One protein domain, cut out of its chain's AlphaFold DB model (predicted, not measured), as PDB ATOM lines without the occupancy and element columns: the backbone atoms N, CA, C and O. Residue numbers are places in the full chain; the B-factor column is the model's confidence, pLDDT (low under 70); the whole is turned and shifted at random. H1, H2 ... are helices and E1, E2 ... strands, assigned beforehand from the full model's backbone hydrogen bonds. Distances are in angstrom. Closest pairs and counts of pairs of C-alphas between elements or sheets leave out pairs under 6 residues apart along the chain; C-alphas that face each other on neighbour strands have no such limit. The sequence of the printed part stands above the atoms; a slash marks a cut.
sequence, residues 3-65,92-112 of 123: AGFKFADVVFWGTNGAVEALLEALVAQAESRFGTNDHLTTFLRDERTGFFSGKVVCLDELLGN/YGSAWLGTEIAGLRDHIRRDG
ATOM      1  N   ALA A   3     -11.277   1.793 -12.353       95.88
ATOM      2  CA  ALA A   3     -10.957   2.074 -13.754       95.88
ATOM      3  C   ALA A   3     -11.317   0.829 -14.575       95.88
ATOM      4  O   ALA A   3     -11.663  -0.198 -13.990       95.88
ATOM      5  N   GLY A   4     -11.247   0.866 -15.900       96.56
ATOM      6  CA  GLY A   4     -11.561  -0.329 -16.680       96.56
ATOM      7  C   GLY A   4     -11.228  -0.240 -18.155       96.56
ATOM      8  O   GLY A   4     -10.675   0.749 -18.632       96.56
ATOM      9  N   PHE A   5     -11.611  -1.290 -18.869       97.38
ATOM     10  CA  PHE A   5     -11.544  -1.375 -20.325       97.38
ATOM     11  C   PHE A   5     -12.961  -1.460 -20.883       97.38
ATOM     12  O   PHE A   5     -13.797  -2.156 -20.308       97.38
ATOM     13  N   LYS A   6     -13.235  -0.775 -21.995       97.25
ATOM     14  CA  LYS A   6     -14.508  -0.864 -22.718       97.25
ATOM     15  C   LYS A   6     -14.296  -1.498 -24.087       97.25
ATOM     16  O   LYS A   6     -13.388  -1.094 -24.809       97.25
ATOM     17  N   PHE A   7     -15.159  -2.441 -24.444       96.31
ATOM     18  CA  PHE A   7     -15.269  -2.973 -25.800       96.31
ATOM     19  C   PHE A   7     -16.709  -3.424 -26.072       96.31
ATOM     20  O   PHE A   7     -17.316  -4.040 -25.196       96.31
ATOM     21  N   ALA A   8     -17.239  -3.114 -27.256       92.56
ATOM     22  CA  ALA A   8     -18.583  -3.477 -27.709       92.56
ATOM     23  C   ALA A   8     -19.671  -3.171 -26.657       92.56
ATOM     24  O   ALA A   8     -20.484  -4.015 -26.288       92.56
ATOM     25  N   ASP A   9     -19.636  -1.942 -26.131       91.94
ATOM     26  CA  ASP A   9     -20.542  -1.422 -25.092       91.94
ATOM     27  C   ASP A   9     -20.501  -2.107 -23.718       91.94
ATOM     28  O   ASP A   9     -21.229  -1.710 -22.806       91.94
ATOM     29  N   VAL A  10     -19.569  -3.035 -23.506       96.00
ATOM     30  CA  VAL A  10     -19.322  -3.665 -22.207       96.00
ATOM     31  C   VAL A  10     -18.091  -3.049 -21.549       96.00
ATOM     32  O   VAL A  10     -17.054  -2.878 -22.190       96.00
ATOM     33  N   VAL A  11     -18.196  -2.728 -20.255       96.44
ATOM     34  CA  VAL A  11     -17.076  -2.230 -19.445       96.44
ATOM     35  C   VAL A  11     -16.640  -3.291 -18.439       96.44
ATOM     36  O   VAL A  11     -17.448  -3.769 -17.647       96.44
ATOM     37  N   PHE A  12     -15.348  -3.601 -18.448       96.06
ATOM     38  CA  PHE A  12     -14.688  -4.558 -17.565       96.06
ATOM     39  C   PHE A  12     -13.943  -3.783 -16.480       96.06
ATOM     40  O   PHE A  12     -12.868  -3.216 -16.715       96.06
ATOM     41  N   TRP A  13     -14.562  -3.689 -15.304       95.94
ATOM     42  CA  TRP A  13     -14.106  -2.826 -14.215       95.94
ATOM     43  C   TRP A  13     -13.046  -3.496 -13.355       95.94
ATOM     44  O   TRP A  13     -13.182  -4.650 -12.978       95.94
ATOM     45  N   GLY A  14     -12.028  -2.740 -12.966       93.62
ATOM     46  CA  GLY A  14     -10.994  -3.138 -12.023       93.62
ATOM     47  C   GLY A  14     -10.658  -2.037 -11.031       93.62
ATOM     48  O   GLY A  14     -11.184  -0.919 -11.065       93.62
ATOM     49  N   THR A  15      -9.742  -2.351 -10.118       92.94
ATOM     50  CA  THR A  15      -9.137  -1.317  -9.273       92.94
ATOM     51  C   THR A  15      -8.203  -0.453 -10.119       92.94
ATOM     52  O   THR A  15      -7.570  -0.960 -11.043       92.94
ATOM     53  N   ASN A  16      -8.082   0.840  -9.797       92.56
ATOM     54  CA  ASN A  16      -7.211   1.752 -10.551       92.56
ATOM     55  C   ASN A  16      -5.788   1.198 -10.714       92.56
ATOM     56  O   ASN A  16      -5.287   1.141 -11.828       92.56
ATOM     57  N   GLY A  17      -5.177   0.734  -9.617       92.94
ATOM     58  CA  GLY A  17      -3.807   0.217  -9.642       92.94
ATOM     59  C   GLY A  17      -3.655  -1.062 -10.466       92.94
ATOM     60  O   GLY A  17      -2.650  -1.223 -11.147       92.94
ATOM     61  N   ALA A  18      -4.651  -1.955 -10.462       93.75
ATOM     62  CA  ALA A  18      -4.585  -3.166 -11.276       93.75
ATOM     63  C   ALA A  18      -4.744  -2.863 -12.775       93.75
ATOM     64  O   ALA A  18      -4.032  -3.442 -13.596       93.75
ATOM     65  N   VAL A  19      -5.629  -1.926 -13.127       96.12
ATOM     66  CA  VAL A  19      -5.810  -1.472 -14.514       96.12
ATOM     67  C   VAL A  19      -4.564  -0.747 -15.014       96.12
ATOM     68  O   VAL A  19      -4.101  -1.034 -16.113       96.12
ATOM     69  N   GLU A  20      -3.994   0.143 -14.202       95.94
ATOM     70  CA  GLU A  20      -2.762   0.859 -14.531       95.94
ATOM     71  C   GLU A  20      -1.585  -0.104 -14.733       95.94
ATOM     72  O   GLU A  20      -0.892  -0.013 -15.744       95.94
ATOM     73  N   ALA A  21      -1.408  -1.071 -13.826       95.75
ATOM     74  CA  ALA A  21      -0.359  -2.083 -13.931       95.75
ATOM     75  C   ALA A  21      -0.525  -2.967 -15.176       95.75
ATOM     76  O   ALA A  21       0.459  -3.274 -15.850       95.75
ATOM     77  N   LEU A  22      -1.759  -3.356 -15.517       97.06
ATOM     78  CA  LEU A  22      -2.026  -4.091 -16.754       97.06
ATOM     79  C   LEU A  22      -1.699  -3.252 -17.985       97.06
ATOM     80  O   LEU A  22      -1.055  -3.754 -18.901       97.06
ATOM     81  N   LEU A  23      -2.105  -1.986 -18.006       97.12
ATOM     82  CA  LEU A  23      -1.826  -1.090 -19.119       97.12
ATOM     83  C   LEU A  23      -0.318  -0.870 -19.304       97.12
ATOM     84  O   LEU A  23       0.172  -0.905 -20.428       97.12
ATOM     85  N   GLU A  24       0.433  -0.730 -18.213       97.50
ATOM     86  CA  GLU A  24       1.896  -0.638 -18.242       97.50
ATOM     87  C   GLU A  24       2.554  -1.911 -18.789       97.50
ATOM     88  O   GLU A  24       3.414  -1.835 -19.668       97.50
ATOM     89  N   ALA A  25       2.096  -3.088 -18.350       97.62
ATOM     90  CA  ALA A  25       2.575  -4.365 -18.872       97.62
ATOM     91  C   ALA A  25       2.254  -4.535 -20.369       97.62
ATOM     92  O   ALA A  25       3.096  -5.001 -21.137       97.62
ATOM     93  N   LEU A  26       1.063  -4.111 -20.810       97.94
ATOM     94  CA  LEU A  26       0.674  -4.126 -22.221       97.94
ATOM     95  C   LEU A  26       1.577  -3.217 -23.067       97.94
ATOM     96  O   LEU A  26       2.010  -3.644 -24.136       97.94
ATOM     97  N   VAL A  27       1.900  -2.007 -22.591       98.19
ATOM     98  CA  VAL A  27       2.839  -1.095 -23.272       98.19
ATOM     99  C   VAL A  27       4.216  -1.736 -23.399       98.19
ATOM    100  O   VAL A  27       4.732  -1.835 -24.509       98.19
ATOM    101  N   ALA A  28       4.784  -2.231 -22.296       97.50
ATOM    102  CA  ALA A  28       6.118  -2.829 -22.297       97.50
ATOM    103  C   ALA A  28       6.216  -4.029 -23.260       97.50
ATOM    104  O   ALA A  28       7.178  -4.157 -24.024       97.50
ATOM    105  N   GLN A  29       5.199  -4.896 -23.276       97.62
ATOM    106  CA  GLN A  29       5.162  -6.032 -24.196       97.62
ATOM    107  C   GLN A  29       4.942  -5.608 -25.653       97.62
ATOM    108  O   GLN A  29       5.577  -6.176 -26.544       97.62
ATOM    109  N   ALA A  30       4.083  -4.619 -25.915       97.69
ATOM    110  CA  ALA A  30       3.859  -4.093 -27.261       97.69
ATOM    111  C   ALA A  30       5.132  -3.450 -27.832       97.69
ATOM    112  O   ALA A  30       5.528  -3.762 -28.956       97.69
ATOM    113  N   GLU A  31       5.830  -2.637 -27.034       97.81
ATOM    114  CA  GLU A  31       7.108  -2.023 -27.405       97.81
ATOM    115  C   GLU A  31       8.161  -3.076 -27.746       97.81
ATOM    116  O   GLU A  31       8.819  -2.975 -28.781       97.81
ATOM    117  N   SER A  32       8.272  -4.113 -26.913       97.50
ATOM    118  CA  SER A  32       9.217  -5.214 -27.112       97.50
ATOM    119  C   SER A  32       8.920  -6.038 -28.373       97.50
ATOM    120  O   SER A  32       9.840  -6.433 -29.088       97.50
ATOM    121  N   ARG A  33       7.640  -6.292 -28.683       97.44
ATOM    122  CA  ARG A  33       7.239  -7.184 -29.790       97.44
ATOM    123  C   ARG A  33       7.085  -6.488 -31.135       97.44
ATOM    124  O   ARG A  33       7.394  -7.087 -32.162       97.44
ATOM    125  N   PHE A  34       6.541  -5.279 -31.140       96.75
ATOM    126  CA  PHE A  34       6.110  -4.591 -32.360       96.75
ATOM    127  C   PHE A  34       6.905  -3.312 -32.628       96.75
ATOM    128  O   PHE A  34       6.889  -2.799 -33.746       96.75
ATOM    129  N   GLY A  35       7.647  -2.825 -31.633       96.81
ATOM    130  CA  GLY A  35       8.403  -1.583 -31.705       96.81
ATOM    131  C   GLY A  35       7.606  -0.377 -31.215       96.81
ATOM    132  O   GLY A  35       6.377  -0.380 -31.128       96.81
ATOM    133  N   THR A  36       8.333   0.691 -30.891       96.06
ATOM    134  CA  THR A  36       7.798   1.897 -30.241       96.06
ATOM    135  C   THR A  36       6.874   2.737 -31.122       96.06
ATOM    136  O   THR A  36       6.081   3.507 -30.574       96.06
ATOM    137  N   ASN A  37       6.985   2.591 -32.444       95.69
ATOM    138  CA  ASN A  37       6.214   3.327 -33.451       95.69
ATOM    139  C   ASN A  37       5.066   2.496 -34.058       95.69
ATOM    140  O   ASN A  37       4.404   2.967 -34.981       95.69
ATOM    141  N   ASP A  38       4.854   1.254 -33.605       96.12
ATOM    142  CA  ASP A  38       3.690   0.469 -34.026       96.12
ATOM    143  C   ASP A  38       2.403   1.106 -33.487       96.12
ATOM    144  O   ASP A  38       2.361   1.578 -32.352       96.12
ATOM    145  N   HIS A  39       1.345   1.112 -34.298       95.00
ATOM    146  CA  HIS A  39       0.091   1.789 -33.970       95.00
ATOM    147  C   HIS A  39      -0.555   1.275 -32.672       95.00
ATOM    148  O   HIS A  39      -1.042   2.077 -31.877       95.00
ATOM    149  N   LEU A  40      -0.513  -0.040 -32.417       96.38
ATOM    150  CA  LEU A  40      -1.015  -0.622 -31.168       96.38
ATOM    151  C   LEU A  40      -0.174  -0.147 -29.978       96.38
ATOM    152  O   LEU A  40      -0.720   0.205 -28.933       96.38
ATOM    153  N   THR A  41       1.147  -0.106 -30.144       97.62
ATOM    154  CA  THR A  41       2.066   0.385 -29.116       97.62
ATOM    155  C   THR A  41       1.815   1.857 -28.796       97.62
ATOM    156  O   THR A  41       1.742   2.220 -27.623       97.62
ATOM    157  N   THR A  42       1.662   2.705 -29.817       97.38
ATOM    158  CA  THR A  42       1.372   4.134 -29.643       97.38
ATOM    159  C   THR A  42       0.048   4.342 -28.920       97.38
ATOM    160  O   THR A  42       0.033   5.049 -27.919       97.38
ATOM    161  N   PHE A  43      -1.019   3.652 -29.338       97.50
ATOM    162  CA  PHE A  43      -2.315   3.706 -28.660       97.50
ATOM    163  C   PHE A  43      -2.193   3.364 -27.166       97.50
ATOM    164  O   PHE A  43      -2.607   4.140 -26.311       97.50
ATOM    165  N   LEU A  44      -1.570   2.229 -26.831       97.75
ATOM    166  CA  LEU A  44      -1.415   1.807 -25.435       97.75
ATOM    167  C   LEU A  44      -0.577   2.804 -24.622       97.75
ATOM    168  O   LEU A  44      -0.880   3.052 -23.453       97.75
ATOM    169  N   ARG A  45       0.466   3.381 -25.230       97.69
ATOM    170  CA  ARG A  45       1.319   4.382 -24.583       97.69
ATOM    171  C   ARG A  45       0.538   5.657 -24.287       97.69
ATOM    172  O   ARG A  45       0.604   6.140 -23.160       97.69
ATOM    173  N   ASP A  46      -0.228   6.160 -25.247       97.62
ATOM    174  CA  ASP A  46      -1.057   7.354 -25.070       97.62
ATOM    175  C   ASP A  46      -2.105   7.125 -23.972       97.62
ATOM    176  O   ASP A  46      -2.286   7.959 -23.077       97.62
ATOM    177  N   GLU A  47      -2.722   5.941 -23.960       97.81
ATOM    178  CA  GLU A  47      -3.657   5.544 -22.913       97.81
ATOM    179  C   GLU A  47      -2.997   5.491 -21.528       97.81
ATOM    180  O   GLU A  47      -3.603   5.947 -20.549       97.81
ATOM    181  N   ARG A  48      -1.755   4.988 -21.441       96.94
ATOM    182  CA  ARG A  48      -0.961   4.916 -20.204       96.94
ATOM    183  C   ARG A  48      -0.536   6.290 -19.706       96.94
ATOM    184  O   ARG A  48      -0.647   6.555 -18.507       96.94
ATOM    185  N   THR A  49      -0.041   7.146 -20.595       96.69
ATOM    186  CA  THR A  49       0.400   8.508 -20.271       96.69
ATOM    187  C   THR A  49      -0.778   9.371 -19.831       96.69
ATOM    188  O   THR A  49      -0.657  10.138 -18.880       96.69
ATOM    189  N   GLY A  50      -1.937   9.208 -20.470       95.88
ATOM    190  CA  GLY A  50      -3.176   9.880 -20.093       95.88
ATOM    191  C   GLY A  50      -3.986   9.151 -19.018       95.88
ATOM    192  O   GLY A  50      -5.200   9.353 -18.964       95.88
ATOM    193  N   PHE A  51      -3.395   8.239 -18.239       96.31
ATOM    194  CA  PHE A  51      -4.131   7.466 -17.239       96.31
ATOM    195  C   PHE A  51      -4.490   8.309 -16.003       96.31
ATOM    196  O   PHE A  51      -3.677   9.074 -15.494       96.31
ATOM    197  N   PHE A  52      -5.715   8.146 -15.495       94.12
ATOM    198  CA  PHE A  52      -6.195   8.776 -14.262       94.12
ATOM    199  C   PHE A  52      -7.213   7.872 -13.549       94.12
ATOM    200  O   PHE A  52      -7.792   6.961 -14.139       94.12
ATOM    201  N   SER A  53      -7.455   8.123 -12.259       93.00
ATOM    202  CA  SER A  53      -8.449   7.366 -11.482       93.00
ATOM    203  C   SER A  53      -9.855   7.543 -12.058       93.00
ATOM    204  O   SER A  53     -10.304   8.675 -12.201       93.00
ATOM    205  N   GLY A  54     -10.574   6.454 -12.342       93.56
ATOM    206  CA  GLY A  54     -11.870   6.539 -13.034       93.56
ATOM    207  C   GLY A  54     -11.801   6.298 -14.541       93.56
ATOM    208  O   GLY A  54     -12.849   6.208 -15.177       93.56
ATOM    209  N   LYS A  55     -10.598   6.204 -15.124       95.88
ATOM    210  CA  LYS A  55     -10.440   6.081 -16.573       95.88
ATOM    211  C   LYS A  55     -11.030   4.777 -17.111       95.88
ATOM    212  O   LYS A  55     -10.837   3.704 -16.540       95.88
ATOM    213  N   VAL A  56     -11.699   4.887 -18.256       97.44
ATOM    214  CA  VAL A  56     -12.129   3.755 -19.076       97.44
ATOM    215  C   VAL A  56     -11.350   3.802 -20.383       97.44
ATOM    216  O   VAL A  56     -11.480   4.759 -21.141       97.44
ATOM    217  N   VAL A  57     -10.523   2.790 -20.625       97.06
ATOM    218  CA  VAL A  57      -9.757   2.640 -21.866       97.06
ATOM    219  C   VAL A  57     -10.681   2.038 -22.923       97.06
ATOM    220  O   VAL A  57     -11.067   0.872 -22.819       97.06
ATOM    221  N   CYS A  58     -11.075   2.834 -23.915       97.00
ATOM    222  CA  CYS A  58     -11.982   2.410 -24.982       97.00
ATOM    223  C   CYS A  58     -11.210   1.691 -26.092       97.00
ATOM    224  O   CYS A  58     -10.355   2.285 -26.737       97.00
ATOM    225  N   LEU A  59     -11.525   0.420 -26.333       96.31
ATOM    226  CA  LEU A  59     -10.793  -0.441 -27.264       96.31
ATOM    227  C   LEU A  59     -11.473  -0.577 -28.634       96.31
ATOM    228  O   LEU A  59     -10.918  -1.223 -29.517       96.31
ATOM    229  N   ASP A  60     -12.664  -0.003 -28.820       93.19
ATOM    230  CA  ASP A  60     -13.503  -0.224 -30.007       93.19
ATOM    231  C   ASP A  60     -12.787   0.125 -31.321       93.19
ATOM    232  O   ASP A  60     -12.772  -0.680 -32.251       93.19
ATOM    233  N   GLU A  61     -12.130   1.287 -31.380       90.38
ATOM    234  CA  GLU A  61     -11.394   1.726 -32.571       90.38
ATOM    235  C   GLU A  61     -10.205   0.803 -32.872       90.38
ATOM    236  O   GLU A  61     -10.063   0.303 -33.991       90.38
ATOM    237  N   LEU A  62      -9.398   0.499 -31.850       93.50
ATOM    238  CA  LEU A  62      -8.243  -0.390 -31.964       93.50
ATOM    239  C   LEU A  62      -8.659  -1.787 -32.448       93.50
ATOM    240  O   LEU A  62      -8.039  -2.367 -33.343       93.50
ATOM    241  N   LEU A  63      -9.704  -2.349 -31.840       93.38
ATOM    242  CA  LEU A  63     -10.140  -3.720 -32.079       93.38
ATOM    243  C   LEU A  63     -11.054  -3.851 -33.299       93.38
ATOM    244  O   LEU A  63     -11.293  -4.974 -33.747       93.38
ATOM    245  N   GLY A  64     -11.498  -2.745 -33.900       89.94
ATOM    246  CA  GLY A  64     -12.133  -2.733 -35.219       89.94
ATOM    247  C   GLY A  64     -11.229  -3.297 -36.323       89.94
ATOM    248  O   GLY A  64     -11.721  -3.878 -37.288       89.94
ATOM    249  N   ASN A  65      -9.903  -3.218 -36.163       90.12
ATOM    250  CA  ASN A  65      -8.938  -3.832 -37.072       90.12
ATOM    251  C   ASN A  65      -8.633  -5.295 -36.664       90.12
ATOM    252  O   ASN A  65      -8.096  -5.521 -35.577       90.12
ATOM    253  N   TYR A  92      -6.975  -9.142  -4.552       86.38
ATOM    254  CA  TYR A  92      -8.094  -8.565  -5.301       86.38
ATOM    255  C   TYR A  92      -7.727  -8.225  -6.752       86.38
ATOM    256  O   TYR A  92      -8.523  -8.464  -7.658       86.38
ATOM    257  N   GLY A  93      -6.528  -7.683  -6.995       86.31
ATOM    258  CA  GLY A  93      -6.049  -7.404  -8.352       86.31
ATOM    259  C   GLY A  93      -5.826  -8.680  -9.169       86.31
ATOM    260  O   GLY A  93      -6.177  -8.731 -10.345       86.31
ATOM    261  N   SER A  94      -5.310  -9.731  -8.535       88.56
ATOM    262  CA  SER A  94      -5.115 -11.040  -9.167       88.56
ATOM    263  C   SER A  94      -6.449 -11.721  -9.491       88.56
ATOM    264  O   SER A  94      -6.616 -12.255 -10.588       88.56
ATOM    265  N   ALA A  95      -7.424 -11.651  -8.579       88.94
ATOM    266  CA  ALA A  95      -8.776 -12.154  -8.811       88.94
ATOM    267  C   ALA A  95      -9.450 -11.425  -9.985       88.94
ATOM    268  O   ALA A  95     -10.019 -12.073 -10.861       88.94
ATOM    269  N   TRP A  96      -9.302 -10.100 -10.051       92.50
ATOM    270  CA  TRP A  96      -9.798  -9.281 -11.156       92.50
ATOM    271  C   TRP A  96      -9.223  -9.698 -12.521       92.50
ATOM    272  O   TRP A  96      -9.981  -9.832 -13.483       92.50
ATOM    273  N   LEU A  97      -7.912  -9.965 -12.618       89.31
ATOM    274  CA  LEU A  97      -7.320 -10.500 -13.854       89.31
ATOM    275  C   LEU A  97      -7.968 -11.833 -14.264       89.31
ATOM    276  O   LEU A  97      -8.230 -12.064 -15.443       89.31
ATOM    277  N   GLY A  98      -8.229 -12.709 -13.292       87.44
ATOM    278  CA  GLY A  98      -8.828 -14.020 -13.531       87.44
ATOM    279  C   GLY A  98     -10.284 -13.970 -14.002       87.44
ATOM    280  O   GLY A  98     -10.706 -14.873 -14.720       87.44
ATOM    281  N   THR A  99     -11.041 -12.934 -13.629       91.44
ATOM    282  CA  THR A  99     -12.472 -12.821 -13.952       91.44
ATOM    283  C   THR A  99     -12.738 -11.838 -15.084       91.44
ATOM    284  O   THR A  99     -13.225 -12.227 -16.145       91.44
ATOM    285  N   GLU A 100     -12.393 -10.568 -14.893       94.19
ATOM    286  CA  GLU A 100     -12.791  -9.478 -15.784       94.19
ATOM    287  C   GLU A 100     -11.940  -9.452 -17.049       94.19
ATOM    288  O   GLU A 100     -12.471  -9.303 -18.145       94.19
ATOM    289  N   ILE A 101     -10.627  -9.665 -16.931       94.38
ATOM    290  CA  ILE A 101      -9.748  -9.699 -18.110       94.38
ATOM    291  C   ILE A 101      -9.941 -10.988 -18.914       94.38
ATOM    292  O   ILE A 101      -9.924 -10.952 -20.146       94.38
ATOM    293  N   ALA A 102     -10.217 -12.112 -18.247       91.94
ATOM    294  CA  ALA A 102     -10.671 -13.321 -18.930       91.94
ATOM    295  C   ALA A 102     -11.996 -13.080 -19.678       91.94
ATOM    296  O   ALA A 102     -12.117 -13.463 -20.844       91.94
ATOM    297  N   GLY A 103     -12.949 -12.385 -19.046       94.38
ATOM    298  CA  GLY A 103     -14.210 -11.966 -19.657       94.38
ATOM    299  C   GLY A 103     -14.017 -11.064 -20.877       94.38
ATOM    300  O   GLY A 103     -14.582 -11.349 -21.931       94.38
ATOM    301  N   LEU A 104     -13.168 -10.035 -20.773       95.62
ATOM    302  CA  LEU A 104     -12.813  -9.136 -21.876       95.62
ATOM    303  C   LEU A 104     -12.247  -9.922 -23.058       95.62
ATOM    304  O   LEU A 104     -12.708  -9.774 -24.189       95.62
ATOM    305  N   ARG A 105     -11.275 -10.798 -22.803       94.62
ATOM    306  CA  ARG A 105     -10.652 -11.629 -23.838       94.62
ATOM    307  C   ARG A 105     -11.680 -12.498 -24.559       94.62
ATOM    308  O   ARG A 105     -11.687 -12.564 -25.789       94.62
ATOM    309  N   ASP A 106     -12.537 -13.173 -23.803       94.56
ATOM    310  CA  ASP A 106     -13.563 -14.046 -24.367       94.56
ATOM    311  C   ASP A 106     -14.609 -13.239 -25.150       94.56
ATOM    312  O   ASP A 106     -15.078 -13.693 -26.197       94.56
ATOM    313  N   HIS A 107     -14.925 -12.022 -24.701       94.38
ATOM    314  CA  HIS A 107     -15.819 -11.104 -25.401       94.38
ATOM    315  C   HIS A 107     -15.241 -10.657 -26.753       94.38
ATOM    316  O   HIS A 107     -15.903 -10.812 -27.780       94.38
ATOM    317  N   ILE A 108     -13.970 -10.239 -26.786       94.00
ATOM    318  CA  ILE A 108     -13.256  -9.859 -28.019       94.00
ATOM    319  C   ILE A 108     -13.223 -11.015 -29.032       94.00
ATOM    320  O   ILE A 108     -13.410 -10.807 -30.236       94.00
ATOM    321  N   ARG A 109     -12.995 -12.250 -28.561       91.88
ATOM    322  CA  ARG A 109     -12.964 -13.449 -29.417       91.88
ATOM    323  C   ARG A 109     -14.323 -13.760 -30.046       91.88
ATOM    324  O   ARG A 109     -14.361 -14.163 -31.204       91.88
ATOM    325  N   ARG A 110     -15.420 -13.586 -29.302       88.31
ATOM    326  CA  ARG A 110     -16.786 -13.861 -29.791       88.31
ATOM    327  C   ARG A 110     -17.257 -12.825 -30.802       88.31
ATOM    328  O   ARG A 110     -17.825 -13.203 -31.820       88.31
ATOM    329  N   ASP A 111     -16.974 -11.552 -30.549       82.19
ATOM    330  CA  ASP A 111     -17.337 -10.462 -31.455       82.19
ATOM    331  C   ASP A 111     -16.609 -10.566 -32.811       82.19
ATOM    332  O   ASP A 111     -17.157 -10.251 -33.861       82.19
ATOM    333  N   GLY A 112     -15.396 -11.134 -32.828       59.66
ATOM    334  CA  GLY A 112     -14.660 -11.423 -34.069       59.66
ATOM    335  C   GLY A 112     -15.195 -12.600 -34.890       59.66
ATOM    336  O   GLY A 112     -14.642 -12.887 -35.948       59.66
TER     337      GLY A 112
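Overview. This is residues 3 to 65 and 92 to 112 of the 123 residues of an uncharacterized protein of Gemmataceae bacterium (UniProt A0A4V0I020). A small three-stranded sheet has the long helix H4 lying along one face, while H1 stands up from that same face and H2 folds back beside it, making a helical hairpin that reaches away from the sheet. The printed part has 84 residues, in the order E1, E2, H1, H2, E3, H3, H4; the sheet E2 E1 E3 is mixed, and the class is mixed, helices and strands. It is compact, with a radius of gyration of the C-alphas of 12.4 A and spans of 32 by 29 by 20 A.

Along the chain. In the sheet, E1 is residues 3 to 7, 13.8 A long, from C-alpha 3 at (-10.957, 2.074, -13.754); E2 is 10 to 15, 16.6 A; E3 is 56 to 58, 6.1 A. H4 is residues 92 to 111, 27.8 A, ending at C-alpha 111 at (-17.337, -10.462, -31.455). H1 is 16 to 34, 26.3 A; H2 is 39 to 49, 15.3 A; H3 is 60 to 63, 5.3 A.

Arrangement. E1 and E2 form an antiparallel hairpin, with N 12 and O 5 2.8 A apart, within hydrogen-bond range. E1 and E3 are parallel, with N 6 and O 57 at 2.8 A. H4 is on the sheet at a height of 9.1 A, along the strands; its closest C-alphas to E2 are Glu 100 and Phe 12, 5.6 A. On the same face, H1 lies over E1 and E3; the C-alphas of Asn 16 and Ala 3 are closest, 4.9 A. H1 and H2 touch, closest at the C-alphas of Ala 30 and Thr 41, 5.2 A, opposite ways at a shallow tilt of 32 degrees. H3 only grazes the sheet. Every O i to N i+4 pair is within range in H1 and H2, 14 of 16 in H4; H3 is too short for one.

Size, cuts and confidence. Residues 66 to 91 are not printed, and C-alphas 65 and 92 are 32.1 A apart across this cut. Of the links printed whole, none is long. Residue 112 has pLDDT under 70.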